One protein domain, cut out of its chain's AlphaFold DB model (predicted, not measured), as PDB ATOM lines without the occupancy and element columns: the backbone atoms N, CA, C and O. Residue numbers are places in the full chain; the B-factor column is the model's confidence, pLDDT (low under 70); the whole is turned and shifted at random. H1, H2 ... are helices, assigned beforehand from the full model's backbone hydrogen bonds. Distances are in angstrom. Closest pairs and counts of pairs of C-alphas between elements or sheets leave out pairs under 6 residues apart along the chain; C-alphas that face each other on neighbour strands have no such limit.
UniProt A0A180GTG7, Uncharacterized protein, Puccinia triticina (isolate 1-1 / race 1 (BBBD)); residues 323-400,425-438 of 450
ATOM      1  N   GLY A 323     -23.789 -31.159  50.068       71.31
ATOM      2  CA  GLY A 323     -24.519 -32.112  49.226       71.31
ATOM      3  C   GLY A 323     -23.781 -32.469  47.931       71.31
ATOM      4  O   GLY A 323     -23.793 -33.636  47.532       71.31
ATOM      5  N   ILE A 324     -23.092 -31.511  47.296       71.69
ATOM      6  CA  ILE A 324     -22.170 -31.810  46.182       71.69
ATOM      7  C   ILE A 324     -21.026 -32.681  46.696       71.69
ATOM      8  O   ILE A 324     -20.749 -33.728  46.116       71.69
ATOM      9  N   ALA A 325     -20.393 -32.280  47.800       74.12
ATOM     10  CA  ALA A 325     -19.262 -32.992  48.378       74.12
ATOM     11  C   ALA A 325     -19.631 -34.418  48.798       74.12
ATOM     12  O   ALA A 325     -18.860 -35.335  48.539       74.12
ATOM     13  N   SER A 326     -20.810 -34.637  49.389       74.19
ATOM     14  CA  SER A 326     -21.300 -35.980  49.719       74.19
ATOM     15  C   SER A 326     -21.457 -36.829  48.462       74.19
ATOM     16  O   SER A 326     -20.940 -37.937  48.411       74.19
ATOM     17  N   LYS A 327     -22.078 -36.287  47.408       72.69
ATOM     18  CA  LYS A 327     -22.237 -37.003  46.134       72.69
ATOM     19  C   LYS A 327     -20.895 -37.308  45.469       72.69
ATOM     20  O   LYS A 327     -20.712 -38.407  44.957       72.69
ATOM     21  N   LEU A 328     -19.952 -36.364  45.484       78.69
ATOM     22  CA  LEU A 328     -18.592 -36.575  44.982       78.69
ATOM     23  C   LEU A 328     -17.844 -37.628  45.808       78.69
ATOM     24  O   LEU A 328     -17.136 -38.448  45.235       78.69
ATOM     25  N   LYS A 329     -18.028 -37.650  47.135       80.69
ATOM     26  CA  LYS A 329     -17.466 -38.681  48.020       80.69
ATOM     27  C   LYS A 329     -18.054 -40.059  47.735       80.69
ATOM     28  O   LYS A 329     -17.297 -41.025  47.680       80.69
ATOM     29  N   ASP A 330     -19.364 -40.153  47.521       82.56
ATOM     30  CA  ASP A 330     -20.027 -41.409  47.162       82.56
ATOM     31  C   ASP A 330     -19.513 -41.930  45.815       82.56
ATOM     32  O   ASP A 330     -19.130 -43.091  45.713       82.56
ATOM     33  N   LEU A 331     -19.383 -41.051  44.817       80.81
ATOM     34  CA  LEU A 331     -18.785 -41.380  43.520       80.81
ATOM     35  C   LEU A 331     -17.325 -41.825  43.643       80.81
ATOM     36  O   LEU A 331     -16.947 -42.850  43.085       80.81
ATOM     37  N   ALA A 332     -16.511 -41.105  44.414       78.44
ATOM     38  CA  ALA A 332     -15.125 -41.486  44.665       78.44
ATOM     39  C   ALA A 332     -15.033 -42.859  45.356       78.44
ATOM     40  O   ALA A 332     -14.151 -43.661  45.040       78.44
ATOM     41  N   LYS A 333     -15.961 -43.165  46.271       83.19
ATOM     42  CA  LYS A 333     -16.062 -44.474  46.925       83.19
ATOM     43  C   LYS A 333     -16.474 -45.567  45.938       83.19
ATOM     44  O   LYS A 333     -15.877 -46.641  45.959       83.19
ATOM     45  N   GLU A 334     -17.446 -45.306  45.067       80.94
ATOM     46  CA  GLU A 334     -17.835 -46.225  43.992       80.94
ATOM     47  C   GLU A 334     -16.656 -46.516  43.055       80.94
ATOM     48  O   GLU A 334     -16.368 -47.679  42.778       80.94
ATOM     49  N   TRP A 335     -15.912 -45.488  42.637       79.06
ATOM     50  CA  TRP A 335     -14.730 -45.649  41.788       79.06
ATOM     51  C   TRP A 335     -13.632 -46.469  42.462       79.06
ATOM     52  O   TRP A 335     -13.094 -47.403  41.861       79.06
ATOM     53  N   LYS A 336     -13.372 -46.200  43.747       80.19
ATOM     54  CA  LYS A 336     -12.435 -46.986  44.556       80.19
ATOM     55  C   LYS A 336     -12.865 -48.453  44.661       80.19
ATOM     56  O   LYS A 336     -12.029 -49.342  44.517       80.19
ATOM     57  N   ASN A 337     -14.156 -48.720  44.866       83.56
ATOM     58  CA  ASN A 337     -14.695 -50.083  44.936       83.56
ATOM     59  C   ASN A 337     -14.552 -50.837  43.606       83.56
ATOM     60  O   ASN A 337     -14.324 -52.044  43.598       83.56
ATOM     61  N   LEU A 338     -14.643 -50.123  42.485       77.31
ATOM     62  CA  LEU A 338     -14.447 -50.666  41.141       77.31
ATOM     63  C   LEU A 338     -12.963 -50.826  40.758       77.31
ATOM     64  O   LEU A 338     -12.665 -51.295  39.659       77.31
ATOM     65  N   LYS A 339     -12.031 -50.475  41.660       83.19
ATOM     66  CA  LYS A 339     -10.579 -50.432  41.409       83.19
ATOM     67  C   LYS A 339     -10.226 -49.568  40.191       83.19
ATOM     68  O   LYS A 339      -9.299 -49.894  39.454       83.19
ATOM     69  N   ILE A 340     -10.995 -48.506  39.960       74.50
ATOM     70  CA  ILE A 340     -10.704 -47.521  38.920       74.50
ATOM     71  C   ILE A 340      -9.818 -46.471  39.561       74.50
ATOM     72  O   ILE A 340     -10.221 -45.798  40.511       74.50
ATOM     73  N   GLU A 341      -8.613 -46.334  39.040       81.12
ATOM     74  CA  GLU A 341      -7.751 -45.225  39.397       81.12
ATOM     75  C   GLU A 341      -8.190 -43.996  38.601       81.12
ATOM     76  O   GLU A 341      -8.272 -44.035  37.372       81.12
ATOM     77  N   LEU A 342      -8.531 -42.909  39.297       81.25
ATOM     78  CA  LEU A 342      -8.909 -41.655  38.653       81.25
ATOM     79  C   LEU A 342      -7.645 -40.931  38.177       81.25
ATOM     80  O   LEU A 342      -7.170 -39.995  38.818       81.25
ATOM     81  N   THR A 343      -7.072 -41.400  37.074       88.25
ATOM     82  CA  THR A 343      -5.901 -40.765  36.471       88.25
ATOM     83  C   THR A 343      -6.277 -39.439  35.808       88.25
ATOM     84  O   THR A 343      -7.449 -39.152  35.536       88.25
ATOM     85  N   THR A 344      -5.265 -38.622  35.509       88.62
ATOM     86  CA  THR A 344      -5.459 -37.370  34.763       88.62
ATOM     87  C   THR A 344      -6.110 -37.635  33.400       88.62
ATOM     88  O   THR A 344      -7.017 -36.905  33.010       88.62
ATOM     89  N   ASP A 345      -5.733 -38.722  32.720       89.31
ATOM     90  CA  ASP A 345      -6.330 -39.127  31.443       89.31
ATOM     91  C   ASP A 345      -7.821 -39.454  31.559       89.31
ATOM     92  O   ASP A 345      -8.619 -39.005  30.735       89.31
ATOM     93  N   VAL A 346      -8.217 -40.182  32.612       86.81
ATOM     94  CA  VAL A 346      -9.625 -40.513  32.895       86.81
ATOM     95  C   VAL A 346     -10.435 -39.233  33.099       86.81
ATOM     96  O   VAL A 346     -11.504 -39.065  32.511       86.81
ATOM     97  N   PHE A 347      -9.911 -38.307  33.908       86.06
ATOM     98  CA  PHE A 347     -10.568 -37.030  34.167       86.06
ATOM     99  C   PHE A 347     -10.722 -36.198  32.887       86.06
ATOM    100  O   PHE A 347     -11.827 -35.761  32.565       86.06
ATOM    101  N   MET A 348      -9.645 -36.031  32.118       88.12
ATOM    102  CA  MET A 348      -9.668 -35.279  30.862       88.12
ATOM    103  C   MET A 348     -10.582 -35.932  29.814       88.12
ATOM    104  O   MET A 348     -11.291 -35.230  29.092       88.12
ATOM    105  N   GLY A 349     -10.646 -37.265  29.779       88.81
ATOM    106  CA  GLY A 349     -11.584 -38.013  28.948       88.81
ATOM    107  C   GLY A 349     -13.047 -37.724  29.284       88.81
ATOM    108  O   GLY A 349     -13.858 -37.538  28.376       88.81
ATOM    109  N   PHE A 350     -13.387 -37.596  30.570       85.25
ATOM    110  CA  PHE A 350     -14.736 -37.203  30.988       85.25
ATOM    111  C   PHE A 350     -15.095 -35.782  30.559       85.25
ATOM    112  O   PHE A 350     -16.210 -35.556  30.082       85.25
ATOM    113  N   ILE A 351     -14.157 -34.838  30.686       85.81
ATOM    114  CA  ILE A 351     -14.354 -33.466  30.204       85.81
ATOM    115  C   ILE A 351     -14.593 -33.479  28.690       85.81
ATOM    116  O   ILE A 351     -15.580 -32.909  28.217       85.81
ATOM    117  N   LEU A 352     -13.764 -34.208  27.938       88.31
ATOM    118  CA  LEU A 352     -13.893 -34.318  26.489       88.31
ATOM    119  C   LEU A 352     -15.254 -34.903  26.084       88.31
ATOM    120  O   LEU A 352     -15.974 -34.288  25.297       88.31
ATOM    121  N   GLN A 353     -15.660 -36.025  26.680       85.12
ATOM    122  CA  GLN A 353     -16.946 -36.667  26.399       85.12
ATOM    123  C   GLN A 353     -18.142 -35.764  26.743       85.12
ATOM    124  O   GLN A 353     -19.147 -35.764  26.031       85.12
ATOM    125  N   SER A 354     -18.039 -34.965  27.810       82.00
ATOM    126  CA  SER A 354     -19.090 -34.011  28.188       82.00
ATOM    127  C   SER A 354     -19.262 -32.883  27.163       82.00
ATOM    128  O   SER A 354     -20.381 -32.421  26.952       82.00
ATOM    129  N   SER A 355     -18.179 -32.494  26.479       88.44
ATOM    130  CA  SER A 355     -18.165 -31.391  25.511       88.44
ATOM    131  C   SER A 355     -18.730 -31.740  24.127       88.44
ATOM    132  O   SER A 355     -19.167 -30.848  23.407       88.44
ATOM    133  N   ILE A 356     -18.746 -33.021  23.743       86.62
ATOM    134  CA  ILE A 356     -19.134 -33.464  22.387       86.62
ATOM    135  C   ILE A 356     -20.663 -33.604  22.237       86.62
ATOM    136  O   ILE A 356     -21.184 -33.589  21.126       86.62
ATOM    137  N   GLY A 357     -21.403 -33.693  23.348       81.62
ATOM    138  CA  GLY A 357     -22.853 -33.904  23.344       81.62
ATOM    139  C   GLY A 357     -23.221 -35.333  22.927       81.62
ATOM    140  O   GLY A 357     -23.081 -35.730  21.774       81.62
ATOM    141  N   ARG A 358     -23.723 -36.125  23.874       75.25
ATOM    142  CA  ARG A 358     -23.945 -37.577  23.709       75.25
ATOM    143  C   ARG A 358     -24.982 -37.976  22.677       75.25
ATOM    144  O   ARG A 358     -24.882 -39.046  22.090       75.25
ATOM    145  N   ASP A 359     -25.992 -37.137  22.508       81.62
ATOM    146  CA  ASP A 359     -27.106 -37.435  21.614       81.62
ATOM    147  C   ASP A 359     -26.779 -37.043  20.162       81.62
ATOM    148  O   ASP A 359     -27.579 -37.279  19.261       81.62
ATOM    149  N   SER A 360     -25.586 -36.483  19.914       86.38
ATOM    150  CA  SER A 360     -25.090 -36.204  18.569       86.38
ATOM    151  C   SER A 360     -24.522 -37.463  17.904       86.38
ATOM    152  O   SER A 360     -23.980 -38.347  18.569       86.38
ATOM    153  N   ALA A 361     -24.589 -37.524  16.569       89.44
ATOM    154  CA  ALA A 361     -23.968 -38.603  15.794       89.44
ATOM    155  C   ALA A 361     -22.453 -38.704  16.063       89.44
ATOM    156  O   ALA A 361     -21.925 -39.803  16.229       89.44
ATOM    157  N   LEU A 362     -21.780 -37.554  16.203       91.81
ATOM    158  CA  LEU A 362     -20.362 -37.465  16.555       91.81
ATOM    159  C   LEU A 362     -20.073 -38.065  17.937       91.81
ATOM    160  O   LEU A 362     -19.128 -38.837  18.088       91.81
ATOM    161  N   GLY A 363     -20.893 -37.735  18.940       91.50
ATOM    162  CA  GLY A 363     -20.770 -38.270  20.296       91.50
ATOM    163  C   GLY A 363     -20.969 -39.782  20.349       91.50
ATOM    164  O   GLY A 363     -20.212 -40.474  21.027       91.50
ATOM    165  N   GLN A 364     -21.925 -40.309  19.581       91.38
ATOM    166  CA  GLN A 364     -22.166 -41.750  19.493       91.38
ATOM    167  C   GLN A 364     -21.015 -42.505  18.809       91.38
ATOM    168  O   GLN A 364     -20.616 -43.561  19.302       91.38
ATOM    169  N   ASP A 365     -20.457 -41.986  17.706       92.69
ATOM    170  CA  ASP A 365     -19.297 -42.627  17.065       92.69
ATOM    171  C   ASP A 365     -18.050 -42.543  17.952       92.69
ATOM    172  O   ASP A 365     -17.314 -43.524  18.067       92.69
ATOM    173  N   PHE A 366     -17.848 -41.415  18.639       94.19
ATOM    174  CA  PHE A 366     -16.762 -41.260  19.603       94.19
ATOM    175  C   PHE A 366     -16.855 -42.296  20.729       94.19
ATOM    176  O   PHE A 366     -15.902 -43.049  20.938       94.19
ATOM    177  N   ASP A 367     -18.012 -42.410  21.388       91.50
ATOM    178  CA  ASP A 367     -18.251 -43.400  22.446       91.50
ATOM    179  C   ASP A 367     -17.992 -44.834  21.945       91.50
ATOM    180  O   ASP A 367     -17.330 -45.625  22.622       91.50
ATOM    181  N   ARG A 368     -18.449 -45.162  20.726       92.25
ATOM    182  CA  ARG A 368     -18.226 -46.471  20.095       92.25
ATOM    183  C   ARG A 368     -16.741 -46.758  19.873       92.25
ATOM    184  O   ARG A 368     -16.286 -47.871  20.127       92.25
ATOM    185  N   ARG A 369     -15.973 -45.785  19.379       93.06
ATOM    186  CA  ARG A 369     -14.535 -45.958  19.119       93.06
ATOM    187  C   ARG A 369     -13.724 -46.083  20.403       93.06
ATOM    188  O   ARG A 369     -12.813 -46.904  20.451       93.06
ATOM    189  N   VAL A 370     -14.073 -45.320  21.438       90.75
ATOM    190  CA  VAL A 370     -13.471 -45.463  22.771       90.75
ATOM    191  C   VAL A 370     -13.745 -46.858  23.333       90.75
ATOM    192  O   VAL A 370     -12.838 -47.485  23.875       90.75
ATOM    193  N   GLU A 371     -14.962 -47.384  23.155       88.94
ATOM    194  CA  GLU A 371     -15.298 -48.752  23.564       88.94
ATOM    195  C   GLU A 371     -14.473 -49.804  22.807       88.94
ATOM    196  O   GLU A 371     -13.948 -50.726  23.430       88.94
ATOM    197  N   LEU A 372     -14.317 -49.665  21.488       90.06
ATOM    198  CA  LEU A 372     -13.497 -50.582  20.687       90.06
ATOM    199  C   LEU A 372     -12.023 -50.559  21.108       90.06
ATOM    200  O   LEU A 372     -11.412 -51.617  21.248       90.06
ATOM    201  N   GLU A 373     -11.464 -49.375  21.357       89.62
ATOM    202  CA  GLU A 373     -10.083 -49.223  21.824       89.62
ATOM    203  C   GLU A 373      -9.879 -49.914  23.181       89.62
ATOM    204  O   GLU A 373      -8.948 -50.703  23.363       89.62
ATOM    205  N   LEU A 374     -10.808 -49.690  24.111       85.75
ATOM    206  CA  LEU A 374     -10.794 -50.305  25.434       85.75
ATOM    207  C   LEU A 374     -10.882 -51.836  25.357       85.75
ATOM    208  O   LEU A 374     -10.187 -52.527  26.097       85.75
ATOM    209  N   GLN A 375     -11.698 -52.369  24.441       85.31
ATOM    210  CA  GLN A 375     -11.816 -53.810  24.196       85.31
ATOM    211  C   GLN A 375     -10.581 -54.414  23.522       85.31
ATOM    212  O   GLN A 375     -10.325 -55.605  23.695       85.31
ATOM    213  N   SER A 376      -9.845 -53.625  22.737       86.00
ATOM    214  CA  SER A 376      -8.649 -54.083  22.024       86.00
ATOM    215  C   SER A 376      -7.422 -54.222  22.930       86.00
ATOM    216  O   SER A 376      -6.496 -54.967  22.610       86.00
ATOM    217  N   THR A 377      -7.420 -53.543  24.077       81.88
ATOM    218  CA  THR A 377      -6.298 -53.562  25.014       81.88
ATOM    219  C   THR A 377      -6.409 -54.761  25.956       81.88
ATOM    220  O   THR A 377      -7.419 -54.916  26.640       81.88
ATOM    221  N   ALA A 378      -5.361 -55.590  26.029       74.12
ATOM    222  CA  ALA A 378      -5.362 -56.868  26.756       74.12
ATOM    223  C   ALA A 378      -5.793 -56.755  28.235       74.12
ATOM    224  O   ALA A 378      -6.489 -57.637  28.739       74.12
ATOM    225  N   ASP A 379      -5.474 -55.639  28.894       75.94
ATOM    226  CA  ASP A 379      -5.803 -55.400  30.307       75.94
ATOM    227  C   ASP A 379      -7.065 -54.548  30.523       75.94
ATOM    228  O   ASP A 379      -7.390 -54.181  31.654       75.94
ATOM    229  N   ASN A 380      -7.803 -54.217  29.456       71.56
ATOM    230  CA  ASN A 380      -8.814 -53.152  29.461       71.56
ATOM    231  C   ASN A 380      -8.241 -51.844  30.043       71.56
ATOM    232  O   ASN A 380      -8.905 -51.149  30.819       71.56
ATOM    233  N   ALA A 381      -6.977 -51.547  29.722       81.44
ATOM    234  CA  ALA A 381      -6.334 -50.329  30.188       81.44
ATOM    235  C   ALA A 381      -7.091 -49.119  29.633       81.44
ATOM    236  O   ALA A 381      -7.558 -49.120  28.493       81.44
ATOM    237  N   THR A 382      -7.245 -48.091  30.465       83.19
ATOM    238  CA  THR A 382      -7.973 -46.894  30.043       83.19
ATOM    239  C   THR A 382      -7.156 -46.152  28.978       83.19
ATOM    240  O   THR A 382      -5.957 -45.965  29.192       83.19
ATOM    241  N   PRO A 383      -7.759 -45.725  27.849       88.75
ATOM    242  CA  PRO A 383      -7.048 -44.956  26.832       88.75
ATOM    243  C   PRO A 383      -6.467 -43.664  27.413       88.75
ATOM    244  O   PRO A 383      -7.123 -42.991  28.210       88.75
ATOM    245  N   THR A 384      -5.259 -43.294  26.984       93.56
ATOM    246  CA  THR A 384      -4.657 -42.000  27.335       93.56
ATOM    247  C   THR A 384      -5.432 -40.850  26.699       93.56
ATOM    248  O   THR A 384      -6.115 -41.025  25.683       93.56
ATOM    249  N   PHE A 385      -5.311 -39.647  27.254       94.06
ATOM    250  CA  PHE A 385      -6.002 -38.480  26.724       94.06
ATOM    251  C   PHE A 385      -5.611 -38.182  25.270       94.06
ATOM    252  O   PHE A 385      -6.487 -37.926  24.446       94.06
ATOM    253  N   ASP A 386      -4.331 -38.320  24.915       95.62
ATOM    254  CA  ASP A 386      -3.868 -38.160  23.530       95.62
ATOM    255  C   ASP A 386      -4.578 -39.123  22.577       95.62
ATOM    256  O   ASP A 386      -4.992 -38.747  21.478       95.62
ATOM    257  N   LYS A 387      -4.782 -40.370  23.016       94.81
ATOM    258  CA  LYS A 387      -5.507 -41.364  22.233       94.81
ATOM    259  C   LYS A 387      -6.978 -40.985  22.081       94.81
ATOM    260  O   LYS A 387      -7.517 -41.101  20.984       94.81
ATOM    261  N   LEU A 388      -7.617 -40.474  23.133       94.19
ATOM    262  CA  LEU A 388      -8.988 -39.959  23.060       94.19
ATOM    263  C   LEU A 388      -9.103 -38.785  22.075       94.19
ATOM    264  O   LEU A 388     -10.016 -38.761  21.254       94.19
ATOM    265  N   VAL A 389      -8.155 -37.847  22.082       95.50
ATOM    266  CA  VAL A 389      -8.125 -36.733  21.119       95.50
ATOM    267  C   VAL A 389      -7.975 -37.246  19.682       95.50
ATOM    268  O   VAL A 389      -8.675 -36.771  18.786       95.50
ATOM    269  N   GLN A 390      -7.130 -38.255  19.454       96.62
ATOM    270  CA  GLN A 390      -6.988 -38.889  18.138       96.62
ATOM    271  C   GLN A 390      -8.279 -39.573  17.675       96.62
ATOM    272  O   GLN A 390      -8.669 -39.430  16.516       96.62
ATOM    273  N   LEU A 391      -8.970 -40.288  18.570       95.38
ATOM    274  CA  LEU A 391     -10.259 -40.907  18.255       95.38
ATOM    275  C   LEU A 391     -11.302 -39.850  17.884       95.38
ATOM    276  O   LEU A 391     -12.001 -40.020  16.887       95.38
ATOM    277  N   LEU A 392     -11.354 -38.732  18.613       94.81
ATOM    278  CA  LEU A 392     -12.242 -37.615  18.289       94.81
ATOM    279  C   LEU A 392     -11.920 -36.998  16.923       94.81
ATOM    280  O   LEU A 392     -12.833 -36.717  16.147       94.81
ATOM    281  N   ALA A 393     -10.638 -36.789  16.614       95.06
ATOM    282  CA  ALA A 393     -10.217 -36.283  15.311       95.06
ATOM    283  C   ALA A 393     -10.656 -37.227  14.178       95.06
ATOM    284  O   ALA A 393     -11.160 -36.768  13.155       95.06
ATOM    285  N   ALA A 394     -10.546 -38.541  14.387       94.25
ATOM    286  CA  ALA A 394     -11.005 -39.537  13.427       94.25
ATOM    287  C   ALA A 394     -12.536 -39.547  13.257       94.25
ATOM    288  O   ALA A 394     -13.014 -39.707  12.135       94.25
ATOM    289  N   CYS A 395     -13.304 -39.342  14.335       93.75
ATOM    290  CA  CYS A 395     -14.759 -39.181  14.258       93.75
ATOM    291  C   CYS A 395     -15.148 -37.951  13.435       93.75
ATOM    292  O   CYS A 395     -15.993 -38.055  12.553       93.75
ATOM    293  N   LYS A 396     -14.504 -36.802  13.683       92.25
ATOM    294  CA  LYS A 396     -14.756 -35.563  12.928       92.25
ATOM    295  C   LYS A 396     -14.447 -35.732  11.447       92.25
ATOM    296  O   LYS A 396     -15.264 -35.375  10.610       92.25
ATOM    297  N   LEU A 397     -13.310 -36.354  11.133       92.69
ATOM    298  CA  LEU A 397     -12.939 -36.635   9.753       92.69
ATOM    299  C   LEU A 397     -13.991 -37.513   9.067       92.69
ATOM    300  O   LEU A 397     -14.362 -37.245   7.930       92.69
ATOM    301  N   GLN A 398     -14.499 -38.545   9.744       89.19
ATOM    302  CA  GLN A 398     -15.553 -39.384   9.177       89.19
ATOM    303  C   GLN A 398     -16.867 -38.609   8.999       89.19
ATOM    304  O   GLN A 398     -17.510 -38.761   7.961       89.19
ATOM    305  N   ASP A 399     -17.253 -37.775   9.962       87.94
ATOM    306  CA  ASP A 399     -18.455 -36.937   9.871       87.94
ATOM    307  C   ASP A 399     -18.392 -36.005   8.646       87.94
ATOM    308  O   ASP A 399     -19.328 -35.973   7.847       87.94
ATOM    309  N   ASP A 400     -17.239 -35.371   8.407       86.00
ATOM    310  CA  ASP A 400     -17.001 -34.513   7.239       86.00
ATOM    311  C   ASP A 400     -17.138 -35.265   5.902       86.00
ATOM    312  O   ASP A 400     -17.643 -34.709   4.929       86.00
ATOM    313  N   LEU A 425     -24.143 -31.180  36.237       41.56
ATOM    314  CA  LEU A 425     -22.971 -31.935  36.699       41.56
ATOM    315  C   LEU A 425     -23.333 -33.226  37.483       41.56
ATOM    316  O   LEU A 425     -22.777 -34.285  37.182       41.56
ATOM    317  N   PRO A 426     -24.307 -33.225  38.422       43.84
ATOM    318  CA  PRO A 426     -24.655 -34.428  39.186       43.84
ATOM    319  C   PRO A 426     -25.365 -35.518  38.360       43.84
ATOM    320  O   PRO A 426     -25.272 -36.701  38.694       43.84
ATOM    321  N   LEU A 427     -26.088 -35.146  37.298       41.47
ATOM    322  CA  LEU A 427     -26.777 -36.078  36.393       41.47
ATOM    323  C   LEU A 427     -25.843 -36.584  35.287       41.47
ATOM    324  O   LEU A 427     -25.890 -37.765  34.927       41.47
ATOM    325  N   LEU A 428     -24.949 -35.718  34.805       45.25
ATOM    326  CA  LEU A 428     -23.882 -36.044  33.862       45.25
ATOM    327  C   LEU A 428     -22.951 -37.116  34.430       45.25
ATOM    328  O   LEU A 428     -22.734 -38.125  33.756       45.25
ATOM    329  N   ILE A 429     -22.507 -36.971  35.685       47.75
ATOM    330  CA  ILE A 429     -21.609 -37.943  36.326       47.75
ATOM    331  C   ILE A 429     -22.309 -39.295  36.550       47.75
ATOM    332  O   ILE A 429     -21.742 -40.339  36.225       47.75
ATOM    333  N   LYS A 430     -23.580 -39.311  36.987       46.81
ATOM    334  CA  LYS A 430     -24.359 -40.559  37.136       46.81
ATOM    335  C   LYS A 430     -24.549 -41.307  35.815       46.81
ATOM    336  O   LYS A 430     -24.501 -42.534  35.796       46.81
ATOM    337  N   ARG A 431     -24.757 -40.595  34.700       50.34
ATOM    338  CA  ARG A 431     -24.971 -41.214  33.379       50.34
ATOM    339  C   ARG A 431     -23.661 -41.581  32.662       50.34
ATOM    340  O   ARG A 431     -23.661 -42.563  31.927       50.34
ATOM    341  N   LEU A 432     -22.552 -40.855  32.887       47.88
ATOM    342  CA  LEU A 432     -21.187 -41.223  32.425       47.88
ATOM    343  C   LEU A 432     -20.682 -42.478  33.122       47.88
ATOM    344  O   LEU A 432     -20.192 -43.392  32.463       47.88
ATOM    345  N   SER A 433     -20.892 -42.557  34.433       53.91
ATOM    346  CA  SER A 433     -20.367 -43.643  35.251       53.91
ATOM    347  C   SER A 433     -21.062 -44.992  35.006       53.91
ATOM    348  O   SER A 433     -20.545 -46.026  35.393       53.91
ATOM    349  N   TRP A 434     -22.234 -45.059  34.366       46.03
ATOM    350  CA  TRP A 434     -23.008 -46.310  34.392       46.03
ATOM    351  C   TRP A 434     -22.881 -47.198  33.152       46.03
ATOM    352  O   TRP A 434     -22.956 -48.418  33.277       46.03
ATOM    353  N   ARG A 435     -22.686 -46.636  31.952       52.97
ATOM    354  CA  ARG A 435     -22.711 -47.434  30.709       52.97
ATOM    355  C   ARG A 435     -21.342 -48.045  30.370       52.97
ATOM    356  O   ARG A 435     -21.280 -49.233  30.067       52.97
ATOM    357  N   ILE A 436     -20.264 -47.273  30.528       53.00
ATOM    358  CA  ILE A 436     -18.878 -47.732  30.317       53.00
ATOM    359  C   ILE A 436     -18.449 -48.691  31.448       53.00
ATOM    360  O   ILE A 436     -17.915 -49.768  31.189       53.00
ATOM    361  N   PHE A 437     -18.785 -48.385  32.708       54.56
ATOM    362  CA  PHE A 437     -18.329 -49.193  33.851       54.56
ATOM    363  C   PHE A 437     -19.123 -50.477  34.103       54.56
ATOM    364  O   PHE A 437     -18.541 -51.472  34.540       54.56
ATOM    365  N   ARG A 438     -20.424 -50.520  33.783       54.19
ATOM    366  CA  ARG A 438     -21.209 -51.762  33.899       54.19
ATOM    367  C   ARG A 438     -20.668 -52.866  32.979       54.19
ATOM    368  O   ARG A 438     -20.741 -54.037  33.343       54.19
TER     369      ARG A 438
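Overview. This is residues 323 to 400 and 425 to 438 of the 450 residues of an uncharacterized protein of Puccinia triticina (isolate 1-1 / race 1 (BBBD)) (UniProt A0A180GTG7). Helices H2, H3 and H4 pack as a cluster at one end, with H5 and then H1 side by side beyond it, loosely joined. The 92 printed residues include five named helices, H1 to H5 in order, and no named strand: all helix. The whole is compact, radius of gyration of the C-alphas 13.7 A, spanning 43 by 29 by 21 A.

Arrangement. H3, residues 361 to 376, touches H4, residues 385 to 400, at a steep tilt of 46 degrees; their closest C-alphas, Phe 366 and Leu 392, are 6.0 A apart. H2, residues 344 to 356, forms a hairpin with H3 at a shallow tilt of 28 degrees, touching it with residues 353 to 356 alone; the closest C-alphas, Ile 356 and Gly 363, are 5.5 A apart. H5, residues 425 to 438, is close but not clearly touching H1, residues 323 to 337; their closest C-alphas, Lys 327 and Pro 426, are 7.8 A apart. Every O i to N i+4 pair is within hydrogen-bond range in H1 to H4, 5 of 10 in H5.

Along the chain. H3 and H4 each measure 22.7 A, H1 20.9 A, H5 20.1 A, H2 18.9 A. H1 begins at C-alpha 323, (-24.519, -32.112, 49.226); H5 ends at C-alpha 438, (-21.209, -51.762, 33.899).

Size, cuts and confidence. Residues 401 to 424 are not printed, a 30.2 A gap between C-alphas 400 and 425. Residues 425 to 438 have pLDDT under 70.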